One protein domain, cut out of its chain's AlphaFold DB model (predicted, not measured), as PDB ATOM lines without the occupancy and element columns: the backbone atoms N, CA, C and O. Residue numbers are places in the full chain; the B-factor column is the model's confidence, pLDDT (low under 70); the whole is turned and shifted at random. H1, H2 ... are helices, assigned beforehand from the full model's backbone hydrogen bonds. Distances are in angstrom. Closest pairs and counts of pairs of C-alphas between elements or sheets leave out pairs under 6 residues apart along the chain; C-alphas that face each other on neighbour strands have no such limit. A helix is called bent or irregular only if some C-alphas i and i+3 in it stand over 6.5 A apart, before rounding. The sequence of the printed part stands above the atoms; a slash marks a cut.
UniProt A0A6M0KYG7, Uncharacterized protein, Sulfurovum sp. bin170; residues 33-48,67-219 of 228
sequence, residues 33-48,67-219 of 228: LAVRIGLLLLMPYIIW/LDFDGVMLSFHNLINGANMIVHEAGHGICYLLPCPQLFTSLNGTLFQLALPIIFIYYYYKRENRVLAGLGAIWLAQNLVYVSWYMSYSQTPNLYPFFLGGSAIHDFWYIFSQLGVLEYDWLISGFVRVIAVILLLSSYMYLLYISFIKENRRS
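Overview. This is residues 33 to 48 and 67 to 219 of the 228 residues of an uncharacterized protein of Sulfurovum sp. bin170 (UniProt A0A6M0KYG7). Three long helices stand side by side, H4 in the middle with H3 along one side of it and the longest helix, H6, along the other, and H2 crosses H3 and H4 on the side away from H6. H1 packs along the later part of H6, short H5 sits at the other end by the starts of H3 and H6, and residues 213 to 219 of H6 stick out. The printed part has 169 residues with six named helices, H1 to H6 in order along the chain, and no named strand: its class is all helix. It is compact, with a radius of gyration of the C-alphas of 18.0 A and spans of 57 by 39 by 27 A.

Along the chain. Find C-alpha 182 at (33.438, 17.580, 14.370); from there H6, residues 182 to 219, runs 54.8 A to C-alpha 219 at (15.600, 28.698, -36.266), with a kink of 29 degrees near residue 208. H4, residues 130 to 152, is 33.0 A long, and H3, residues 102 to 126, is 35.1 A long with a kink of 42 degrees near residue 113. H2, residues 69 to 97, covers 42.8 A, and H5, residues 171 to 179, covers 12.3 A. Look for H1, residues 33 to 48, from C-alpha 33 at (14.177, 15.274, -29.697); it is 23.9 A long. H1 is irregular, but only just, with C-alphas 41 and 44 at 6.8 A; H6 is irregular, with C-alphas 183 and 186 at 7.7 A.

Arrangement. Start at Ser 148 and Ser 189, the closest C-alphas of H4 and H6, 4.6 A apart: these helices touch at a shallow tilt of 16 degrees, opposite ways. H3 and H4 form a helical hairpin at 18 degrees, closest at the C-alphas of Ile 121 and Ala 133, 4.5 A. Residues 84 to 95 of H2 touch H3 at a steep tilt of 66 degrees, closest at the C-alphas of His 88 and Gly 109, 4.0 A. H1 touches residues 200 to 212 of H6 at a shallow tilt of 26 degrees, opposite ways, closest at the C-alphas of Arg 36 and Ser 211, 6.6 A. H5 touches residues 103 to 107 of H3, closest at the C-alphas of Ser 106 and Asp 171, 4.8 A. H2 and H6 are apart, as are H3 and H6. The packing of the helices is part aligned, part crossed. In H4 and H5 every O i to N i+4 pair is within hydrogen-bond range; in H1 10 of 12 are, in H2 24 of 25, in H3 18 of 21 and in H6 28 of 34.

Size, cuts and confidence. The C-alphas of Ser 167 and Ser 219 are the two farthest apart, 59.1 A. Residues 49 to 66 are not printed, and C-alphas 48 and 67 are 15.4 A apart across this cut. The link from H4 to H5, 18 residues, is long. Confidence is low, with pLDDT under 70, at residue 67, residues 157 to 168 and residues 215 to 219.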
ATOM      1  N   LEU A  33      15.406  15.671 -30.370       85.62
ATOM      2  CA  LEU A  33      14.177  15.274 -29.697       85.62
ATOM      3  C   LEU A  33      14.491  14.330 -28.532       85.62
ATOM      4  O   LEU A  33      13.925  14.496 -27.454       85.62
ATOM      5  N   ALA A  34      15.449  13.416 -28.717       87.12
ATOM      6  CA  ALA A  34      15.883  12.497 -27.669       87.12
ATOM      7  C   ALA A  34      16.446  13.242 -26.445       87.12
ATOM      8  O   ALA A  34      16.099  12.917 -25.311       87.12
ATOM      9  N   VAL A  35      17.249  14.291 -26.663       87.88
ATOM     10  CA  VAL A  35      17.803  15.121 -25.579       87.88
ATOM     11  C   VAL A  35      16.686  15.853 -24.842       87.88
ATOM     12  O   VAL A  35      16.655  15.851 -23.617       87.88
ATOM     13  N   ARG A  36      15.733  16.445 -25.566       90.25
ATOM     14  CA  ARG A  36      14.604  17.162 -24.954       90.25
ATOM     15  C   ARG A  36      13.710  16.240 -24.130       90.25
ATOM     16  O   ARG A  36      13.377  16.594 -23.006       90.25
ATOM     17  N   ILE A  37      13.362  15.071 -24.669       90.50
ATOM     18  CA  ILE A  37      12.589  14.054 -23.946       90.50
ATOM     19  C   ILE A  37      13.363  13.607 -22.703       90.50
ATOM     20  O   ILE A  37      12.804  13.619 -21.612       90.50
ATOM     21  N   GLY A  38      14.659  13.312 -22.836       90.62
ATOM     22  CA  GLY A  38      15.509  12.938 -21.705       90.62
ATOM     23  C   GLY A  38      15.549  14.005 -20.607       90.62
ATOM     24  O   GLY A  38      15.393  13.686 -19.433       90.62
ATOM     25  N   LEU A  39      15.678  15.285 -20.967       92.38
ATOM     26  CA  LEU A  39      15.661  16.390 -19.998       92.38
ATOM     27  C   LEU A  39      14.316  16.528 -19.277       92.38
ATOM     28  O   LEU A  39      14.303  16.862 -18.092       92.38
ATOM     29  N   LEU A  40      13.199  16.272 -19.961       92.31
ATOM     30  CA  LEU A  40      11.872  16.283 -19.342       92.31
ATOM     31  C   LEU A  40      11.680  15.086 -18.405       92.31
ATOM     32  O   LEU A  40      11.171  15.262 -17.303       92.31
ATOM     33  N   LEU A  41      12.153  13.900 -18.793       91.88
ATOM     34  CA  LEU A  41      12.124  12.704 -17.943       91.88
ATOM     35  C   LEU A  41      13.015  12.837 -16.702       91.88
ATOM     36  O   LEU A  41      12.712  12.244 -15.672       91.88
ATOM     37  N   LEU A  42      14.083  13.636 -16.770       90.94
ATOM     38  CA  LEU A  42      14.923  13.948 -15.612       90.94
ATOM     39  C   LEU A  42      14.262  14.933 -14.638       90.94
ATOM     40  O   LEU A  42      14.636  14.954 -13.469       90.94
ATOM     41  N   MET A  43      13.286  15.737 -15.074       92.50
ATOM     42  CA  MET A  43      12.682  16.794 -14.250       92.50
ATOM     43  C   MET A  43      12.163  16.301 -12.887       92.50
ATOM     44  O   MET A  43      12.506  16.928 -11.882       92.50
ATOM     45  N   PRO A  44      11.389  15.197 -12.802       90.00
ATOM     46  CA  PRO A  44      10.876  14.714 -11.524       90.00
ATOM     47  C   PRO A  44      12.009  14.321 -10.572       90.00
ATOM     48  O   PRO A  44      11.964  14.678  -9.398       90.00
ATOM     49  N   TYR A  45      13.062  13.681 -11.094       89.12
ATOM     50  CA  TYR A  45      14.243  13.315 -10.312       89.12
ATOM     51  C   TYR A  45      15.004  14.545  -9.805       89.12
ATOM     52  O   TYR A  45      15.375  14.593  -8.639       89.12
ATOM     53  N   ILE A  46      15.191  15.575 -10.638       90.94
ATOM     54  CA  ILE A  46      15.860  16.823 -10.230       90.94
ATOM     55  C   ILE A  46      15.078  17.532  -9.118       90.94
ATOM     56  O   ILE A  46      15.673  17.984  -8.140       90.94
ATOM     57  N   ILE A  47      13.749  17.609  -9.241       88.69
ATOM     58  CA  ILE A  47      12.890  18.217  -8.217       88.69
ATOM     59  C   ILE A  47      12.969  17.411  -6.922       88.69
ATOM     60  O   ILE A  47      13.172  17.993  -5.856       88.69
ATOM     61  N   TRP A  48      12.852  16.088  -7.010       90.00
ATOM     62  CA  TRP A  48      12.966  15.201  -5.859       90.00
ATOM     63  C   TRP A  48      14.326  15.352  -5.164       90.00
ATOM     64  O   TRP A  48      14.383  15.645  -3.975       90.00
ATOM     65  N   LEU A  67       6.222   1.228  -3.035       63.12
ATOM     66  CA  LEU A  67       6.310   1.390  -4.497       63.12
ATOM     67  C   LEU A  67       5.696   2.738  -4.926       63.12
ATOM     68  O   LEU A  67       5.051   2.842  -5.967       63.12
ATOM     69  N   ASP A  68       5.834   3.756  -4.083       77.19
ATOM     70  CA  ASP A  68       5.423   5.115  -4.384       77.19
ATOM     71  C   ASP A  68       6.549   5.860  -5.113       77.19
ATOM     72  O   ASP A  68       7.636   5.336  -5.375       77.19
ATOM     73  N   PHE A  69       6.260   7.097  -5.505       78.31
ATOM     74  CA  PHE A  69       7.204   7.922  -6.250       78.31
ATOM     75  C   PHE A  69       8.532   8.103  -5.498       78.31
ATOM     76  O   PHE A  69       9.599   8.015  -6.111       78.31
ATOM     77  N   ASP A  70       8.479   8.287  -4.178       77.31
ATOM     78  CA  ASP A  70       9.664   8.492  -3.348       77.31
ATOM     79  C   ASP A  70      10.522   7.227  -3.262       77.31
ATOM     80  O   ASP A  70      11.742   7.312  -3.418       77.31
ATOM     81  N   GLY A  71       9.911   6.049  -3.114       74.00
ATOM     82  CA  GLY A  71      10.620   4.771  -3.133       74.00
ATOM     83  C   GLY A  71      11.319   4.487  -4.466       74.00
ATOM     84  O   GLY A  71      12.458   4.006  -4.484       74.00
ATOM     85  N   VAL A  72      10.689   4.831  -5.595       80.06
ATOM     86  CA  VAL A  72      11.301   4.679  -6.929       80.06
ATOM     87  C   VAL A  72      12.481   5.636  -7.107       80.06
ATOM     88  O   VAL A  72      13.556   5.209  -7.538       80.06
ATOM     89  N   MET A  73      12.315   6.914  -6.752       85.50
ATOM     90  CA  MET A  73      13.397   7.899  -6.848       85.50
ATOM     91  C   MET A  73      14.568   7.539  -5.928       85.50
ATOM     92  O   MET A  73      15.720   7.591  -6.362       85.50
ATOM     93  N   LEU A  74      14.281   7.093  -4.703       82.19
ATOM     94  CA  LEU A  74      15.287   6.626  -3.752       82.19
ATOM     95  C   LEU A  74      16.047   5.406  -4.284       82.19
ATOM     96  O   LEU A  74      17.266   5.347  -4.173       82.19
ATOM     97  N   SER A  75      15.353   4.454  -4.909       81.12
ATOM     98  CA  SER A  75      15.991   3.273  -5.503       81.12
ATOM     99  C   SER A  75      16.961   3.655  -6.624       81.12
ATOM    100  O   SER A  75      18.087   3.161  -6.672       81.12
ATOM    101  N   PHE A  76      16.556   4.577  -7.501       83.56
ATOM    102  CA  PHE A  76      17.418   5.091  -8.565       83.56
ATOM    103  C   PHE A  76      18.617   5.875  -8.009       83.56
ATOM    104  O   PHE A  76      19.751   5.676  -8.447       83.56
ATOM    105  N   HIS A  77      18.378   6.713  -7.001       85.00
ATOM    106  CA  HIS A  77      19.413   7.455  -6.287       85.00
ATOM    107  C   HIS A  77      20.451   6.511  -5.663       85.00
ATOM    108  O   HIS A  77      21.651   6.684  -5.871       85.00
ATOM    109  N   ASN A  78      19.995   5.461  -4.975       84.62
ATOM    110  CA  ASN A  78      20.854   4.459  -4.350       84.62
ATOM    111  C   ASN A  78      21.664   3.662  -5.374       84.62
ATOM    112  O   ASN A  78      22.830   3.376  -5.125       84.62
ATOM    113  N   LEU A  79      21.089   3.343  -6.536       85.94
ATOM    114  CA  LEU A  79      21.822   2.680  -7.617       85.94
ATOM    115  C   LEU A  79      22.987   3.546  -8.118       85.94
ATOM    116  O   LEU A  79      24.113   3.063  -8.243       85.94
ATOM    117  N   ILE A  80      22.728   4.833  -8.375       87.06
ATOM    118  CA  ILE A  80      23.765   5.781  -8.805       87.06
ATOM    119  C   ILE A  80      24.833   5.929  -7.720       87.06
ATOM    120  O   ILE A  80      26.028   5.908  -8.017       87.06
ATOM    121  N   ASN A  81      24.418   6.055  -6.461       86.19
ATOM    122  CA  ASN A  81      25.350   6.211  -5.353       86.19
ATOM    123  C   ASN A  81      26.166   4.945  -5.098       86.19
ATOM    124  O   ASN A  81      27.343   5.070  -4.794       86.19
ATOM    125  N   GLY A  82      25.604   3.752  -5.299       84.94
ATOM    126  CA  GLY A  82      26.359   2.500  -5.250       84.94
ATOM    127  C   GLY A  82      27.499   2.486  -6.269       84.94
ATOM    128  O   GLY A  82      28.630   2.151  -5.927       84.94
ATOM    129  N   ALA A  83      27.247   2.948  -7.498       87.81
ATOM    130  CA  ALA A  83      28.302   3.094  -8.503       87.81
ATOM    131  C   ALA A  83      29.361   4.137  -8.094       87.81
ATOM    132  O   ALA A  83      30.557   3.886  -8.235       87.81
ATOM    133  N   ASN A  84      28.941   5.285  -7.553       89.69
ATOM    134  CA  ASN A  84      29.865   6.309  -7.051       89.69
ATOM    135  C   ASN A  84      30.688   5.808  -5.848       89.69
ATOM    136  O   ASN A  84      31.855   6.162  -5.716       89.69
ATOM    137  N   MET A  85      30.104   4.965  -4.999       87.06
ATOM    138  CA  MET A  85      30.752   4.396  -3.821       87.06
ATOM    139  C   MET A  85      31.818   3.366  -4.207       87.06
ATOM    140  O   MET A  85      32.901   3.376  -3.640       87.06
ATOM    141  N   ILE A  86      31.607   2.574  -5.262       88.81
ATOM    142  CA  ILE A  86      32.678   1.726  -5.817       88.81
ATOM    143  C   ILE A  86      33.891   2.577  -6.233       88.81
ATOM    144  O   ILE A  86      35.033   2.203  -5.971       88.81
ATOM    145  N   VAL A  87      33.657   3.737  -6.857       90.62
ATOM    146  CA  VAL A  87      34.730   4.674  -7.236       90.62
ATOM    147  C   VAL A  87      35.398   5.283  -6.000       90.62
ATOM    148  O   VAL A  87      36.614   5.460  -5.993       90.62
ATOM    149  N   HIS A  88      34.620   5.572  -4.960       91.56
ATOM    150  CA  HIS A  88      35.119   6.059  -3.679       91.56
ATOM    151  C   HIS A  88      36.088   5.053  -3.038       91.56
ATOM    152  O   HIS A  88      37.235   5.380  -2.749       91.56
ATOM    153  N   GLU A  89      35.680   3.797  -2.906       88.81
ATOM    154  CA  GLU A  89      36.513   2.739  -2.322       88.81
ATOM    155  C   GLU A  89      37.751   2.435  -3.176       88.81
ATOM    156  O   GLU A  89      38.840   2.184  -2.657       88.81
ATOM    157  N   ALA A  90      37.631   2.536  -4.502       88.25
ATOM    158  CA  ALA A  90      38.785   2.455  -5.395       88.25
ATOM    159  C   ALA A  90      39.796   3.595  -5.150       88.25
ATOM    160  O   ALA A  90      41.003   3.376  -5.276       88.25
ATOM    161  N   GLY A  91      39.323   4.787  -4.767       88.25
ATOM    162  CA  GLY A  91      40.165   5.911  -4.353       88.25
ATOM    163  C   GLY A  91      40.988   5.597  -3.101       88.25
ATOM    164  O   GLY A  91      42.197   5.844  -3.085       88.25
ATOM    165  N   HIS A  92      40.368   4.968  -2.096       88.12
ATOM    166  CA  HIS A  92      41.077   4.439  -0.920       88.12
ATOM    167  C   HIS A  92      42.123   3.395  -1.317       88.12
ATOM    168  O   HIS A  92      43.254   3.431  -0.835       88.12
ATOM    169  N   GLY A  93      41.785   2.525  -2.275       85.56
ATOM    170  CA  GLY A  93      42.666   1.487  -2.820       85.56
ATOM    171  C   GLY A  93      44.037   1.980  -3.290       85.56
ATOM    172  O   GLY A  93      45.041   1.289  -3.113       85.56
ATOM    173  N   ILE A  94      44.119   3.198  -3.827       84.69
ATOM    174  CA  ILE A  94      45.388   3.790  -4.281       84.69
ATOM    175  C   ILE A  94      46.340   4.025  -3.105       84.69
ATOM    176  O   ILE A  94      47.539   3.786  -3.230       84.69
ATOM    177  N   CYS A  95      45.804   4.429  -1.956       82.62
ATOM    178  CA  CYS A  95      46.555   4.640  -0.720       82.62
ATOM    179  C   CYS A  95      46.900   3.335   0.018       82.62
ATOM    180  O   CYS A  95      47.703   3.344   0.949       82.62
ATOM    181  N   TYR A  96      46.313   2.205  -0.387       80.44
ATOM    182  CA  TYR A  96      46.766   0.883   0.056       80.44
ATOM    183  C   TYR A  96      47.947   0.375  -0.779       80.44
ATOM    184  O   TYR A  96      48.779  -0.373  -0.272       80.44
ATOM    185  N   LEU A  97      48.051   0.804  -2.041       82.06
ATOM    186  CA  LEU A  97      49.186   0.493  -2.918       82.06
ATOM    187  C   LEU A  97      50.379   1.431  -2.686       82.06
ATOM    188  O   LEU A  97      51.530   1.008  -2.771       82.06
ATOM    189  N   LEU A  98      50.106   2.703  -2.402       82.25
ATOM    190  CA  LEU A  98      51.091   3.719  -2.050       82.25
ATOM    191  C   LEU A  98      50.868   4.077  -0.580       82.25
ATOM    192  O   LEU A  98      49.797   4.594  -0.292       82.25
ATOM    193  N   PRO A  99      51.811   3.837   0.348       81.50
ATOM    194  CA  PRO A  99      51.590   4.086   1.771       81.50
ATOM    195  C   PRO A  99      51.357   5.582   2.027       81.50
ATOM    196  O   PRO A  99      52.297   6.365   2.167       81.50
ATOM    197  N   CYS A 100      50.089   5.985   2.054       85.56
ATOM    198  CA  CYS A 100      49.674   7.355   2.312       85.56
ATOM    199  C   CYS A 100      49.308   7.533   3.792       85.56
ATOM    200  O   CYS A 100      48.849   6.589   4.438       85.56
ATOM    201  N   PRO A 101      49.465   8.747   4.349       87.94
ATOM    202  CA  PRO A 101      48.939   9.041   5.675       87.94
ATOM    203  C   PRO A 101      47.419   8.845   5.713       87.94
ATOM    204  O   PRO A 101      46.731   9.167   4.744       87.94
ATOM    205  N   GLN A 102      46.888   8.403   6.855       85.38
ATOM    206  CA  GLN A 102      45.462   8.085   7.022       85.38
ATOM    207  C   GLN A 102      44.529   9.235   6.614       85.38
ATOM    208  O   GLN A 102      43.482   8.998   6.021       85.38
ATOM    209  N   LEU A 103      44.927  10.488   6.869       87.00
ATOM    210  CA  LEU A 103      44.162  11.664   6.448       87.00
ATOM    211  C   LEU A 103      44.013  11.747   4.926       87.00
ATOM    212  O   LEU A 103      42.934  12.061   4.433       87.00
ATOM    213  N   PHE A 104      45.080  11.444   4.186       87.50
ATOM    214  CA  PHE A 104      45.029  11.411   2.729       87.50
ATOM    215  C   PHE A 104      44.199  10.241   2.235       87.50
ATOM    216  O   PHE A 104      43.404  10.453   1.330       87.50
ATOM    217  N   THR A 105      44.330   9.062   2.850       87.38
ATOM    218  CA  THR A 105      43.489   7.902   2.537       87.38
ATOM    219  C   THR A 105      42.016   8.274   2.661       87.38
ATOM    220  O   THR A 105      41.328   8.278   1.649       87.38
ATOM    221  N   SER A 106      41.562   8.742   3.828       86.19
ATOM    222  CA  SER A 106      40.155   9.116   4.042       86.19
ATOM    223  C   SER A 106      39.652  10.224   3.108       86.19
ATOM    224  O   SER A 106      38.492  10.220   2.702       86.19
ATOM    225  N   LEU A 107      40.507  11.172   2.711       89.81
ATOM    226  CA  LEU A 107      40.142  12.189   1.717       89.81
ATOM    227  C   LEU A 107      40.063  11.627   0.292       89.81
ATOM    228  O   LEU A 107      39.272  12.120  -0.519       89.81
ATOM    229  N   ASN A 108      40.877  10.619  -0.028       90.38
ATOM    230  CA  ASN A 108      41.042  10.134  -1.391       90.38
ATOM    231  C   ASN A 108      39.760   9.512  -1.939       90.38
ATOM    232  O   ASN A 108      39.449   9.716  -3.111       90.38
ATOM    233  N   GLY A 109      38.980   8.821  -1.107       89.19
ATOM    234  CA  GLY A 109      37.715   8.243  -1.553       89.19
ATOM    235  C   GLY A 109      36.757   9.292  -2.121       89.19
ATOM    236  O   GLY A 109      36.352   9.225  -3.288       89.19
ATOM    237  N   THR A 110      36.483  10.352  -1.354       91.94
ATOM    238  CA  THR A 110      35.624  11.453  -1.823       91.94
ATOM    239  C   THR A 110      36.272  12.221  -2.979       91.94
ATOM    240  O   THR A 110      35.580  12.641  -3.910       91.94
ATOM    241  N   LEU A 111      37.598  12.377  -2.973       93.56
ATOM    242  CA  LEU A 111      38.312  13.038  -4.062       93.56
ATOM    243  C   LEU A 111      38.104  12.313  -5.396       93.56
ATOM    244  O   LEU A 111      37.763  12.958  -6.383       93.56
ATOM    245  N   PHE A 112      38.263  10.990  -5.434       92.38
ATOM    246  CA  PHE A 112      38.086  10.192  -6.651       92.38
ATOM    247  C   PHE A 112      36.635  10.183  -7.126       92.38
ATOM    248  O   PHE A 112      36.367  10.362  -8.319       92.38
ATOM    249  N   GLN A 113      35.706  10.063  -6.179       93.88
ATOM    250  CA  GLN A 113      34.278  10.159  -6.438       93.88
ATOM    251  C   GLN A 113      33.898  11.479  -7.136       93.88
ATOM    252  O   GLN A 113      33.075  11.474  -8.053       93.88
ATOM    253  N   LEU A 114      34.508  12.607  -6.753       95.69
ATOM    254  CA  LEU A 114      34.276  13.916  -7.383       95.69
ATOM    255  C   LEU A 114      35.138  14.147  -8.633       95.69
ATOM    256  O   LEU A 114      34.703  14.819  -9.571       95.69
ATOM    257  N   ALA A 115      36.342  13.581  -8.689       95.00
ATOM    258  CA  ALA A 115      37.248  13.730  -9.822       95.00
ATOM    259  C   ALA A 115      36.671  13.103 -11.094       95.00
ATOM    260  O   ALA A 115      36.783  13.688 -12.171       95.00
ATOM    261  N   LEU A 116      36.008  11.949 -10.986       94.50
ATOM    262  CA  LEU A 116      35.435  11.253 -12.135       94.50
ATOM    263  C   LEU A 116      34.419  12.110 -12.928       94.50
ATOM    264  O   LEU A 116      34.628  12.304 -14.134       94.50
ATOM    265  N   PRO A 117      33.364  12.688 -12.315       94.94
ATOM    266  CA  PRO A 117      32.462  13.585 -13.028       94.94
ATOM    267  C   PRO A 117      33.163  14.868 -13.500       94.94
ATOM    268  O   PRO A 117      32.840  15.361 -14.579       94.94
ATOM    269  N   ILE A 118      34.162  15.390 -12.778       96.50
ATOM    270  CA  ILE A 118      34.937  16.565 -13.224       96.50
ATOM    271  C   ILE A 118      35.715  16.266 -14.513       96.50
ATOM    272  O   ILE A 118      35.656  17.049 -15.465       96.50
ATOM    273  N   ILE A 119      36.402  15.124 -14.583       96.25
ATOM    274  CA  ILE A 119      37.127  14.677 -15.780       96.25
ATOM    275  C   ILE A 119      36.148  14.496 -16.943       96.25
ATOM    276  O   ILE A 119      36.426  14.937 -18.060       96.25
ATOM    277  N   PHE A 120      34.977  13.908 -16.679       95.75
ATOM    278  CA  PHE A 120      33.916  13.756 -17.672       95.75
ATOM    279  C   PHE A 120      33.448  15.114 -18.221       95.75
ATOM    280  O   PHE A 120      33.389  15.304 -19.440       95.75
ATOM    281  N   ILE A 121      33.172  16.085 -17.342       96.19
ATOM    282  CA  ILE A 121      32.800  17.454 -17.730       96.19
ATOM    283  C   ILE A 121      33.902  18.073 -18.587       96.19
ATOM    284  O   ILE A 121      33.619  18.564 -19.681       96.19
ATOM    285  N   TYR A 122      35.152  18.027 -18.124       95.69
ATOM    286  CA  TYR A 122      36.295  18.614 -18.819       95.69
ATOM    287  C   TYR A 122      36.474  18.028 -20.224       95.69
ATOM    288  O   TYR A 122      36.602  18.769 -21.203       95.69
ATOM    289  N   TYR A 123      36.412  16.701 -20.342       94.69
ATOM    290  CA  TYR A 123      36.559  15.991 -21.609       94.69
ATOM    291  C   TYR A 123      35.502  16.411 -22.640       94.69
ATOM    292  O   TYR A 123      35.837  16.709 -23.790       94.69
ATOM    293  N   TYR A 124      34.227  16.485 -22.242       92.62
ATOM    294  CA  TYR A 124      33.150  16.870 -23.161       92.62
ATOM    295  C   TYR A 124      33.058  18.373 -23.398       92.62
ATOM    296  O   TYR A 124      32.680  18.791 -24.495       92.62
ATOM    297  N   TYR A 125      33.477  19.184 -22.430       91.50
ATOM    298  CA  TYR A 125      33.617  20.623 -22.601       91.50
ATOM    299  C   TYR A 125      34.656  20.953 -23.681       91.50
ATOM    300  O   TYR A 125      34.367  21.731 -24.590       91.50
ATOM    301  N   LYS A 126      35.825  20.294 -23.657       91.19
ATOM    302  CA  LYS A 126      36.873  20.447 -24.684       91.19
ATOM    303  C   LYS A 126      36.439  19.996 -26.080       91.19
ATOM    304  O   LYS A 126      36.994  20.467 -27.064       91.19
ATOM    305  N   ARG A 127      35.443  19.114 -26.174       88.62
ATOM    306  CA  ARG A 127      34.849  18.643 -27.440       88.62
ATOM    307  C   ARG A 127      33.626  19.448 -27.875       88.62
ATOM    308  O   ARG A 127      32.878  18.999 -28.738       88.62
ATOM    309  N   GLU A 128      33.384  20.588 -27.233       86.44
ATOM    310  CA  GLU A 128      32.240  21.470 -27.474       86.44
ATOM    311  C   GLU A 128      30.864  20.800 -27.290       86.44
ATOM    312  O   GLU A 128      29.827  21.368 -27.655       86.44
ATOM    313  N   ASN A 129      30.813  19.623 -26.657       88.88
ATOM    314  CA  ASN A 129      29.565  18.936 -26.362       88.88
ATOM    315  C   ASN A 129      28.974  19.464 -25.051       88.88
ATOM    316  O   ASN A 129      29.159  18.914 -23.965       88.88
ATOM    317  N   ARG A 130      28.223  20.559 -25.181       90.44
ATOM    318  CA  ARG A 130      27.593  21.268 -24.059       90.44
ATOM    319  C   ARG A 130      26.520  20.445 -23.346       90.44
ATOM    320  O   ARG A 130      26.285  20.689 -22.169       90.44
ATOM    321  N   VAL A 131      25.872  19.509 -24.048       91.81
ATOM    322  CA  VAL A 131      24.837  18.644 -23.460       91.81
ATOM    323  C   VAL A 131      25.489  17.658 -22.502       91.81
ATOM    324  O   VAL A 131      25.121  17.615 -21.334       91.81
ATOM    325  N   LEU A 132      26.501  16.920 -22.965       92.50
ATOM    326  CA  LEU A 132      27.203  15.950 -22.123       92.50
ATOM    327  C   LEU A 132      27.961  16.635 -20.985       92.50
ATOM    328  O   LEU A 132      27.903  16.158 -19.858       92.50
ATOM    329  N   ALA A 133      28.579  17.793 -21.230       94.00
ATOM    330  CA  ALA A 133      29.195  18.574 -20.158       94.00
ATOM    331  C   ALA A 133      28.172  18.995 -19.081       94.00
ATOM    332  O   ALA A 133      28.458  18.889 -17.893       94.00
ATOM    333  N   GLY A 134      26.963  19.420 -19.473       94.25
ATOM    334  CA  GLY A 134      25.904  19.768 -18.519       94.25
ATOM    335  C   GLY A 134      25.333  18.559 -17.769       94.25
ATOM    336  O   GLY A 134      25.068  18.663 -16.575       94.25
ATOM    337  N   LEU A 135      25.196  17.399 -18.423       94.94
ATOM    338  CA  LEU A 135      24.823  16.148 -17.744       94.94
ATOM    339  C   LEU A 135      25.902  15.712 -16.743       94.94
ATOM    340  O   LEU A 135      25.572  15.285 -15.641       94.94
ATOM    341  N   GLY A 136      27.179  15.894 -17.085       95.94
ATOM    342  CA  GLY A 136      28.291  15.698 -16.157       95.94
ATOM    343  C   GLY A 136      28.202  16.616 -14.936       95.94
ATOM    344  O   GLY A 136      28.448  16.174 -13.821       95.94
ATOM    345  N   ALA A 137      27.784  17.871 -15.119       96.56
ATOM    346  CA  ALA A 137      27.586  18.805 -14.013       96.56
ATOM    347  C   ALA A 137      26.404  18.409 -13.106       96.56
ATOM    348  O   ALA A 137      26.507  18.528 -11.887       96.56
ATOM    349  N   ILE A 138      25.323  17.853 -13.670       95.94
ATOM    350  CA  ILE A 138      24.238  17.231 -12.887       95.94
ATOM    351  C   ILE A 138      24.766  16.029 -12.093       95.94
ATOM    352  O   ILE A 138      24.446  15.891 -10.915       95.94
ATOM    353  N   TRP A 139      25.603  15.187 -12.703       95.69
ATOM    354  CA  TRP A 139      26.222  14.047 -12.020       95.69
ATOM    355  C   TRP A 139      27.178  14.480 -10.894       95.69
ATOM    356  O   TRP A 139      27.168  13.882  -9.817       95.69
ATOM    357  N   LEU A 140      27.949  15.553 -11.089       96.62
ATOM    358  CA  LEU A 140      28.769  16.155 -10.035       96.62
ATOM    359  C   LEU A 140      27.904  16.689  -8.887       96.62
ATOM    360  O   LEU A 140      28.185  16.414  -7.724       96.62
ATOM    361  N   ALA A 141      26.828  17.413  -9.203       95.50
ATOM    362  CA  ALA A 141      25.909  17.936  -8.200       95.50
ATOM    363  C   ALA A 141      25.258  16.811  -7.383       95.50
ATOM    364  O   ALA A 141      25.250  16.876  -6.160       95.50
ATOM    365  N   GLN A 142      24.792  15.752  -8.049       93.25
ATOM    366  CA  GLN A 142      24.285  14.529  -7.423       93.25
ATOM    367  C   GLN A 142      25.305  13.911  -6.452       93.25
ATOM    368  O   GLN A 142      24.935  13.538  -5.341       93.25
ATOM    369  N   ASN A 143      26.580  13.830  -6.843       94.00
ATOM    370  CA  ASN A 143      27.636  13.355  -5.948       94.00
ATOM    371  C   ASN A 143      27.793  14.261  -4.726       94.00
ATOM    372  O   ASN A 143      27.875  13.756  -3.616       94.00
ATOM    373  N   LEU A 144      27.776  15.583  -4.901       93.81
ATOM    374  CA  LEU A 144      27.872  16.524  -3.782       93.81
ATOM    375  C   LEU A 144      26.667  16.441  -2.834       93.81
ATOM    376  O   LEU A 144      26.848  16.584  -1.630       93.81
ATOM    377  N   VAL A 145      25.458  16.160  -3.345       91.19
ATOM    378  CA  VAL A 145      24.290  15.862  -2.496       91.19
ATOM    379  C   VAL A 145      24.582  14.657  -1.606       91.19
ATOM    380  O   VAL A 145      24.414  14.735  -0.392       91.19
ATOM    381  N   TYR A 146      25.073  13.569  -2.196       88.62
ATOM    382  CA  TYR A 146      25.408  12.368  -1.441       88.62
ATOM    383  C   TYR A 146      26.564  12.592  -0.460       88.62
ATOM    384  O   TYR A 146      26.484  12.157   0.677       88.62
ATOM    385  N   VAL A 147      27.611  13.321  -0.856       90.12
ATOM    386  CA  VAL A 147      28.734  13.661   0.030       90.12
ATOM    387  C   VAL A 147      28.266  14.530   1.197       90.12
ATOM    388  O   VAL A 147      28.706  14.304   2.316       90.12
ATOM    389  N   SER A 148      27.345  15.478   0.981       89.69
ATOM    390  CA  SER A 148      26.780  16.269   2.084       89.69
ATOM    391  C   SER A 148      26.008  15.406   3.084       89.69
ATOM    392  O   SER A 148      26.184  15.577   4.285       89.69
ATOM    393  N   TRP A 149      25.229  14.437   2.596       85.06
ATOM    394  CA  TRP A 149      24.574  13.437   3.441       85.06
ATOM    395  C   TRP A 149      25.601  12.556   4.161       85.06
ATOM    396  O   TRP A 149      25.517  12.341   5.359       85.06
ATOM    397  N   TYR A 150      26.644  12.108   3.467       84.50
ATOM    398  CA  TYR A 150      27.704  11.309   4.074       84.50
ATOM    399  C   TYR A 150      28.450  12.084   5.178       84.50
ATOM    400  O   TYR A 150      28.745  11.536   6.233       84.50
ATOM    401  N   MET A 151      28.691  13.386   4.988       85.62
ATOM    402  CA  MET A 151      29.273  14.265   6.008       85.62
ATOM    403  C   MET A 151      28.375  14.424   7.245       85.62
ATOM    404  O   MET A 151      28.908  14.508   8.350       85.62
ATOM    405  N   SER A 152      27.044  14.466   7.091       84.12
ATOM    406  CA  SER A 152      26.117  14.680   8.219       84.12
ATOM    407  C   SER A 152      26.066  13.496   9.194       84.12
ATOM    408  O   SER A 152      25.691  13.663  10.351       84.12
ATOM    409  N   TYR A 153      26.520  12.311   8.772       79.81
ATOM    410  CA  TYR A 153      26.625  11.116   9.617       79.81
ATOM    411  C   TYR A 153      27.970  10.996  10.351       79.81
ATOM    412  O   TYR A 153      28.210   9.995  11.031       79.81
ATOM    413  N   SER A 154      28.836  12.016  10.283       81.81
ATOM    414  CA  SER A 154      30.176  11.960  10.878       81.81
ATOM    415  C   SER A 154      30.165  11.672  12.387       81.81
ATOM    416  O   SER A 154      30.978  10.882  12.855       81.81
ATOM    417  N   GLN A 155      29.221  12.233  13.150       77.94
ATOM    418  CA  GLN A 155      29.091  11.984  14.593       77.94
ATOM    419  C   GLN A 155      28.363  10.675  14.936       77.94
ATOM    420  O   GLN A 155      28.432  10.206  16.071       77.94
ATOM    421  N   THR A 156      27.672  10.062  13.971       76.19
ATOM    422  CA  THR A 156      26.903   8.824  14.170       76.19
ATOM    423  C   THR A 156      27.311   7.732  13.174       76.19
ATOM    424  O   THR A 156      26.464   7.162  12.482       76.19
ATOM    425  N   PRO A 157      28.603   7.351  13.124       66.38
ATOM    426  CA  PRO A 157      29.124   6.438  12.106       66.38
ATOM    427  C   PRO A 157      28.471   5.047  12.149       66.38
ATOM    428  O   PRO A 157      28.380   4.378  11.126       66.38
ATOM    429  N   ASN A 158      27.943   4.630  13.303       63.53
ATOM    430  CA  ASN A 158      27.225   3.360  13.462       63.53
ATOM    431  C   ASN A 158      25.843   3.343  12.782       63.53
ATOM    432  O   ASN A 158      25.285   2.271  12.566       63.53
ATOM    433  N   LEU A 159      25.275   4.515  12.477       62.44
ATOM    434  CA  LEU A 159      24.022   4.648  11.729       62.44
ATOM    435  C   LEU A 159      24.260   4.715  10.216       62.44
ATOM    436  O   LEU A 159      23.296   4.670   9.453       62.44
ATOM    437  N   TYR A 160      25.520   4.806   9.778       63.34
ATOM    438  CA  TYR A 160      25.856   4.799   8.365       63.34
ATOM    439  C   TYR A 160      25.712   3.378   7.796       63.34
ATOM    440  O   TYR A 160      26.378   2.450   8.270       63.34
ATOM    441  N   PRO A 161      24.862   3.165   6.775       60.03
ATOM    442  CA  PRO A 161      24.731   1.866   6.135       60.03
ATOM    443  C   PRO A 161      25.984   1.586   5.294       60.03
ATOM    444  O   PRO A 161      26.050   1.926   4.114       60.03
ATOM    445  N   PHE A 162      26.990   0.954   5.904       57.50
ATOM    446  CA  PHE A 162      28.176   0.486   5.193       57.50
ATOM    447  C   PHE A 162      27.773  -0.509   4.106       57.50
ATOM    448  O   PHE A 162      27.334  -1.622   4.388       57.50
ATOM    449  N   PHE A 163      27.969  -0.123   2.848       53.28
ATOM    450  CA  PHE A 163      27.664  -0.982   1.705       53.28
ATOM    451  C   PHE A 163      28.628  -2.181   1.592       53.28
ATOM    452  O   PHE A 163      28.258  -3.207   1.030       53.28
ATOM    453  N   LEU A 164      29.835  -2.091   2.172       50.78
ATOM    454  CA  LEU A 164      30.874  -3.133   2.110       50.78
ATOM    455  C   LEU A 164      31.136  -3.887   3.427       50.78
ATOM    456  O   LEU A 164      32.102  -4.636   3.510       50.78
ATOM    457  N   GLY A 165      30.267  -3.764   4.439       45.19
ATOM    458  CA  GLY A 165      30.276  -4.678   5.593       45.19
ATOM    459  C   GLY A 165      31.599  -4.754   6.372       45.19
ATOM    460  O   GLY A 165      31.990  -5.835   6.804       45.19
ATOM    461  N   GLY A 166      32.291  -3.627   6.547       49.16
ATOM    462  CA  GLY A 166      33.528  -3.543   7.323       49.16
ATOM    463  C   GLY A 166      33.411  -2.543   8.467       49.16
ATOM    464  O   GLY A 166      32.748  -1.518   8.338       49.16
ATOM    465  N   SER A 167      34.103  -2.822   9.573       49.50
ATOM    466  CA  SER A 167      34.323  -1.923  10.716       49.50
ATOM    467  C   SER A 167      35.287  -0.774  10.376       49.50
ATOM    468  O   SER A 167      36.200  -0.472  11.149       49.50
ATOM    469  N   ALA A 168      35.167  -0.202   9.177       62.16
ATOM    470  CA  ALA A 168      36.035   0.870   8.727       62.16
ATOM    471  C   ALA A 168      35.651   2.167   9.443       62.16
ATOM    472  O   ALA A 168      34.476   2.459   9.666       62.16
ATOM    473  N   ILE A 169      36.661   2.938   9.831       70.38
ATOM    474  CA  ILE A 169      36.460   4.264  10.405       70.38
ATOM    475  C   ILE A 169      35.776   5.133   9.345       70.38
ATOM    476  O   ILE A 169      36.216   5.169   8.201       70.38
ATOM    477  N   HIS A 170      34.709   5.834   9.721       82.69
ATOM    478  CA  HIS A 170      34.019   6.751   8.819       82.69
ATOM    479  C   HIS A 170      34.954   7.897   8.411       82.69
ATOM    480  O   HIS A 170      35.495   8.591   9.276       82.69
ATOM    481  N   ASP A 171      35.106   8.147   7.109       85.56
ATOM    482  CA  ASP A 171      36.114   9.084   6.602       85.56
ATOM    483  C   ASP A 171      35.939  10.487   7.175       85.56
ATOM    484  O   ASP A 171      36.872  11.057   7.738       85.56
ATOM    485  N   PHE A 172      34.716  11.024   7.120       87.31
ATOM    486  CA  PHE A 172      34.433  12.350   7.675       87.31
ATOM    487  C   PHE A 172      34.497  12.422   9.199       87.31
ATOM    488  O   PHE A 172      34.827  13.486   9.715       87.31
ATOM    489  N   TRP A 173      34.279  11.317   9.923       88.88
ATOM    490  CA  TRP A 173      34.538  11.301  11.363       88.88
ATOM    491  C   TRP A 173      36.028  11.516  11.622       88.88
ATOM    492  O   TRP A 173      36.392  12.381  12.416       88.88
ATOM    493  N   TYR A 174      36.894  10.786  10.909       88.62
ATOM    494  CA  TYR A 174      38.340  10.929  11.054       88.62
ATOM    495  C   TYR A 174      38.797  12.329  10.636       88.62
ATOM    496  O   TYR A 174      39.453  13.013  11.417       88.62
ATOM    497  N   ILE A 175      38.396  12.794   9.449       90.06
ATOM    498  CA  ILE A 175      38.774  14.109   8.916       90.06
ATOM    499  C   ILE A 175      38.332  15.232   9.861       90.06
ATOM    500  O   ILE A 175      39.154  16.063  10.242       90.06
ATOM    501  N   PHE A 176      37.064  15.264  10.282       91.38
ATOM    502  CA  PHE A 176      36.579  16.331  11.158       91.38
ATOM    503  C   PHE A 176      37.163  16.251  12.568       91.38
ATOM    504  O   PHE A 176      37.401  17.298  13.171       91.38
ATOM    505  N   SER A 177      37.466  15.048  13.067       90.19
ATOM    506  CA  SER A 177      38.171  14.872  14.343       90.19
ATOM    507  C   SER A 177      39.604  15.401  14.275       90.19
ATOM    508  O   SER A 177      40.026  16.126  15.169       90.19
ATOM    509  N   GLN A 178      40.343  15.098  13.200       91.50
ATOM    510  CA  GLN A 178      41.707  15.608  13.008       91.50
ATOM    511  C   GLN A 178      41.742  17.132  12.838       91.50
ATOM    512  O   GLN A 178      42.685  17.781  13.280       91.50
ATOM    513  N   LEU A 179      40.716  17.707  12.208       91.69
ATOM    514  CA  LEU A 179      40.595  19.152  12.002       91.69
ATOM    515  C   LEU A 179      39.989  19.896  13.204       91.69
ATOM    516  O   LEU A 179      39.982  21.125  13.201       91.69
ATOM    517  N   GLY A 180      39.469  19.187  14.212       92.00
ATOM    518  CA  GLY A 180      38.808  19.792  15.374       92.00
ATOM    519  C   GLY A 180      37.469  20.468  15.056       92.00
ATOM    520  O   GLY A 180      37.049  21.360  15.787       92.00
ATOM    521  N   VAL A 181      36.799  20.073  13.967       92.62
ATOM    522  CA  VAL A 181      35.538  20.683  13.491       92.62
ATOM    523  C   VAL A 181      34.344  19.730  13.553       92.62
ATOM    524  O   VAL A 181      33.317  19.992  12.931       92.62
ATOM    525  N   LEU A 182      34.465  18.625  14.292       88.81
ATOM    526  CA  LEU A 182      33.438  17.580  14.370       88.81
ATOM    527  C   LEU A 182      32.070  18.114  14.821       88.81
ATOM    528  O   LEU A 182      31.056  17.700  14.273       88.81
ATOM    529  N   GLU A 183      32.036  19.077  15.744       86.38
ATOM    530  CA  GLU A 183      30.802  19.715  16.240       86.38
ATOM    531  C   GLU A 183      30.066  20.555  15.179       86.38
ATOM    532  O   GLU A 183      28.879  20.856  15.319       86.38
ATOM    533  N   TYR A 184      30.766  20.940  14.108       86.19
ATOM    534  CA  TYR A 184      30.242  21.754  13.011       86.19
ATOM    535  C   TYR A 184      29.882  20.920  11.775       86.19
ATOM    536  O   TYR A 184      29.671  21.480  10.698       86.19
ATOM    537  N   ASP A 185      29.802  19.596  11.899       84.06
ATOM    538  CA  ASP A 185      29.475  18.695  10.794       84.06
ATOM    539  C   ASP A 185      28.146  19.044  10.111       84.06
ATOM    540  O   ASP A 185      28.086  19.094   8.882       84.06
ATOM    541  N   TRP A 186      27.108  19.391  10.876       82.62
ATOM    542  CA  TRP A 186      25.811  19.852  10.369       82.62
ATOM    543  C   TRP A 186      25.925  21.144   9.543       82.62
ATOM    544  O   TRP A 186      25.228  21.319   8.543       82.62
ATOM    545  N   LEU A 187      26.824  22.054   9.934       84.25
ATOM    546  CA  LEU A 187      27.021  23.335   9.259       84.25
ATOM    547  C   LEU A 187      27.809  23.142   7.961       84.25
ATOM    548  O   LEU A 187      27.429  23.677   6.917       84.25
ATOM    549  N   ILE A 188      28.883  22.350   8.013       87.19
ATOM    550  CA  ILE A 188      29.723  22.030   6.853       87.19
ATOM    551  C   ILE A 188      28.912  21.232   5.828       87.19
ATOM    552  O   ILE A 188      28.862  21.609   4.655       87.19
ATOM    553  N   SER A 189      28.220  20.175   6.263       87.69
ATOM    554  CA  SER A 189      27.345  19.374   5.400       87.69
ATOM    555  C   SER A 189      26.218  20.217   4.803       87.69
ATOM    556  O   SER A 189      25.999  20.166   3.593       87.69
ATOM    557  N   GLY A 190      25.565  21.071   5.599       84.00
ATOM    558  CA  GLY A 190      24.540  22.001   5.126       84.00
ATOM    559  C   GLY A 190      25.059  22.970   4.060       84.00
ATOM    560  O   GLY A 190      24.404  23.186   3.037       84.00
ATOM    561  N   PHE A 191      26.266  23.508   4.233       89.56
ATOM    562  CA  PHE A 191      26.888  24.381   3.238       89.56
ATOM    563  C   PHE A 191      27.190  23.641   1.925       89.56
ATOM    564  O   PHE A 191      26.840  24.123   0.842       89.56
ATOM    565  N   VAL A 192      27.765  22.437   2.008       91.44
ATOM    566  CA  VAL A 192      28.010  21.581   0.835       91.44
ATOM    567  C   VAL A 192      26.694  21.223   0.139       91.44
ATOM    568  O   VAL A 192      26.617  21.281  -1.090       91.44
ATOM    569  N   ARG A 193      25.628  20.942   0.900       89.00
ATOM    570  CA  ARG A 193      24.281  20.663   0.378       89.00
ATOM    571  C   ARG A 193      23.735  21.840  -0.426       89.00
ATOM    572  O   ARG A 193      23.229  21.638  -1.530       89.00
ATOM    573  N   VAL A 194      23.856  23.067   0.085       90.50
ATOM    574  CA  VAL A 194      23.407  24.279  -0.622       90.50
ATOM    575  C   VAL A 194      24.161  24.450  -1.940       90.50
ATOM    576  O   VAL A 194      23.531  24.655  -2.981       90.50
ATOM    577  N   ILE A 195      25.488  24.296  -1.929       94.94
ATOM    578  CA  ILE A 195      26.305  24.346  -3.153       94.94
ATOM    579  C   ILE A 195      25.849  23.275  -4.147       94.94
ATOM    580  O   ILE A 195      25.665  23.572  -5.330       94.94
ATOM    581  N   ALA A 196      25.621  22.049  -3.674       93.81
ATOM    582  CA  ALA A 196      25.169  20.941  -4.504       93.81
ATOM    583  C   ALA A 196      23.830  21.251  -5.186       93.81
ATOM    584  O   ALA A 196      23.691  21.054  -6.393       93.81
ATOM    585  N   VAL A 197      22.856  21.789  -4.445       91.81
ATOM    586  CA  VAL A 197      21.535  22.144  -4.987       91.81
ATOM    587  C   VAL A 197      21.635  23.295  -5.990       91.81
ATOM    588  O   VAL A 197      21.030  23.224  -7.060       91.81
ATOM    589  N   ILE A 198      22.429  24.330  -5.705       95.31
ATOM    590  CA  ILE A 198      22.651  25.437  -6.648       95.31
ATOM    591  C   ILE A 198      23.288  24.916  -7.940       95.31
ATOM    592  O   ILE A 198      22.838  25.263  -9.037       95.31
ATOM    593  N   LEU A 199      24.302  24.054  -7.836       96.50
ATOM    594  CA  LEU A 199      24.952  23.444  -8.994       96.50
ATOM    595  C   LEU A 199      23.975  22.574  -9.793       96.50
ATOM    596  O   LEU A 199      23.946  22.658 -11.021       96.50
ATOM    597  N   LEU A 200      23.139  21.786  -9.113       95.31
ATOM    598  CA  LEU A 200      22.125  20.935  -9.734       95.31
ATOM    599  C   LEU A 200      21.132  21.765 -10.554       95.31
ATOM    600  O   LEU A 200      20.937  21.517 -11.747       95.31
ATOM    601  N   LEU A 201      20.524  22.770  -9.917       94.94
ATOM    602  CA  LEU A 201      19.500  23.607 -10.532       94.94
ATOM    603  C   LEU A 201      20.085  24.442 -11.671       94.94
ATOM    604  O   LEU A 201      19.507  24.477 -12.755       94.94
ATOM    605  N   SER A 202      21.247  25.065 -11.472       96.06
ATOM    606  CA  SER A 202      21.906  25.859 -12.516       96.06
ATOM    607  C   SER A 202      22.300  25.012 -13.731       96.06
ATOM    608  O   SER A 202      22.050  25.424 -14.866       96.06
ATOM    609  N   SER A 203      22.827  23.803 -13.516       95.25
ATOM    610  CA  SER A 203      23.187  22.871 -14.594       95.25
ATOM    611  C   SER A 203      21.959  22.416 -15.378       95.25
ATOM    612  O   SER A 203      21.959  22.439 -16.611       95.25
ATOM    613  N   TYR A 204      20.877  22.065 -14.677       95.94
ATOM    614  CA  TYR A 204      19.627  21.663 -15.312       95.94
ATOM    615  C   TYR A 204      18.977  22.819 -16.090       95.94
ATOM    616  O   TYR A 204      18.613  22.658 -17.258       95.94
ATOM    617  N   MET A 205      18.917  24.019 -15.502       94.62
ATOM    618  CA  MET A 205      18.422  25.225 -16.176       94.62
ATOM    619  C   MET A 205      19.249  25.573 -17.414       94.62
ATOM    620  O   MET A 205      18.689  25.927 -18.456       94.62
ATOM    621  N   TYR A 206      20.574  25.428 -17.346       94.75
ATOM    622  CA  TYR A 206      21.448  25.626 -18.495       94.75
ATOM    623  C   TYR A 206      21.126  24.647 -19.633       94.75
ATOM    624  O   TYR A 206      21.014  25.072 -20.788       94.75
ATOM    625  N   LEU A 207      20.908  23.362 -19.325       93.81
ATOM    626  CA  LEU A 207      20.521  22.356 -20.318       93.81
ATOM    627  C   LEU A 207      19.171  22.676 -20.974       93.81
ATOM    628  O   LEU A 207      19.052  22.597 -22.200       93.81
ATOM    629  N   LEU A 208      18.172  23.103 -20.196       93.44
ATOM    630  CA  LEU A 208      16.887  23.545 -20.745       93.44
ATOM    631  C   LEU A 208      17.053  24.780 -21.641       93.44
ATOM    632  O   LEU A 208      16.523  24.825 -22.755       93.44
ATOM    633  N   TYR A 209      17.847  25.761 -21.205       92.88
ATOM    634  CA  TYR A 209      18.115  26.976 -21.968       92.88
ATOM    635  C   TYR A 209      18.752  26.681 -23.332       92.88
ATOM    636  O   TYR A 209      18.287  27.197 -24.358       92.88
ATOM    637  N   ILE A 210      19.794  25.842 -23.381       91.06
ATOM    638  CA  ILE A 210      20.462  25.516 -24.649       91.06
ATOM    639  C   ILE A 210      19.576  24.670 -25.568       91.06
ATOM    640  O   ILE A 210      19.643  24.847 -26.785       91.06
ATOM    641  N   SER A 211      18.736  23.800 -25.005       89.00
ATOM    642  CA  SER A 211      17.945  22.833 -25.774       89.00
ATOM    643  C   SER A 211      16.654  23.432 -26.335       89.00
ATOM    644  O   SER A 211      16.270  23.128 -27.469       89.00
ATOM    645  N   PHE A 212      15.994  24.320 -25.581       87.31
ATOM    646  CA  PHE A 212      14.699  24.904 -25.953       87.31
ATOM    647  C   PHE A 212      14.792  26.369 -26.397       87.31
ATOM    648  O   PHE A 212      14.205  26.740 -27.412       87.31
ATOM    649  N   ILE A 213      15.535  27.215 -25.677       81.25
ATOM    650  CA  ILE A 213      15.466  28.676 -25.861       81.25
ATOM    651  C   ILE A 213      16.463  29.159 -26.916       81.25
ATOM    652  O   ILE A 213      16.089  29.845 -27.874       81.25
ATOM    653  N   LYS A 214      17.745  28.817 -26.750       80.12
ATOM    654  CA  LYS A 214      18.832  29.328 -27.598       80.12
ATOM    655  C   LYS A 214      18.631  28.968 -29.070       80.12
ATOM    656  O   LYS A 214      18.852  29.804 -29.948       80.12
ATOM    657  N   GLU A 215      18.180  27.749 -29.337       69.00
ATOM    658  CA  GLU A 215      18.063  27.251 -30.705       69.00
ATOM    659  C   GLU A 215      16.743  27.664 -31.384       69.00
ATOM    660  O   GLU A 215      16.753  27.964 -32.578       69.00
ATOM    661  N   ASN A 216      15.637  27.848 -30.640       65.25
ATOM    662  CA  ASN A 216      14.413  28.449 -31.198       65.25
ATOM    663  C   ASN A 216      14.686  29.842 -31.793       65.25
ATOM    664  O   ASN A 216      14.184  30.179 -32.869       65.25
ATOM    665  N   ARG A 217      15.548  30.640 -31.143       68.12
ATOM    666  CA  ARG A 217      15.968  31.954 -31.663       68.12
ATOM    667  C   ARG A 217      16.782  31.847 -32.960       68.12
ATOM    668  O   ARG A 217      16.654  32.716 -33.823       68.12
ATOM    669  N   ARG A 218      17.601  30.801 -33.126       64.50
ATOM    670  CA  ARG A 218      18.380  30.554 -34.356       64.50
ATOM    671  C   ARG A 218      17.504  30.084 -35.514       64.50
ATOM    672  O   ARG A 218      17.641  30.624 -36.610       64.50
ATOM    673  N   SER A 219      16.573  29.162 -35.265       63.97
ATOM    674  CA  SER A 219      15.600  28.698 -36.266       63.97
ATOM    675  C   SER A 219      14.751  29.858 -36.810       63.97
ATOM    676  O   SER A 219      14.708  30.091 -38.020       63.97
TER     677      SER A 219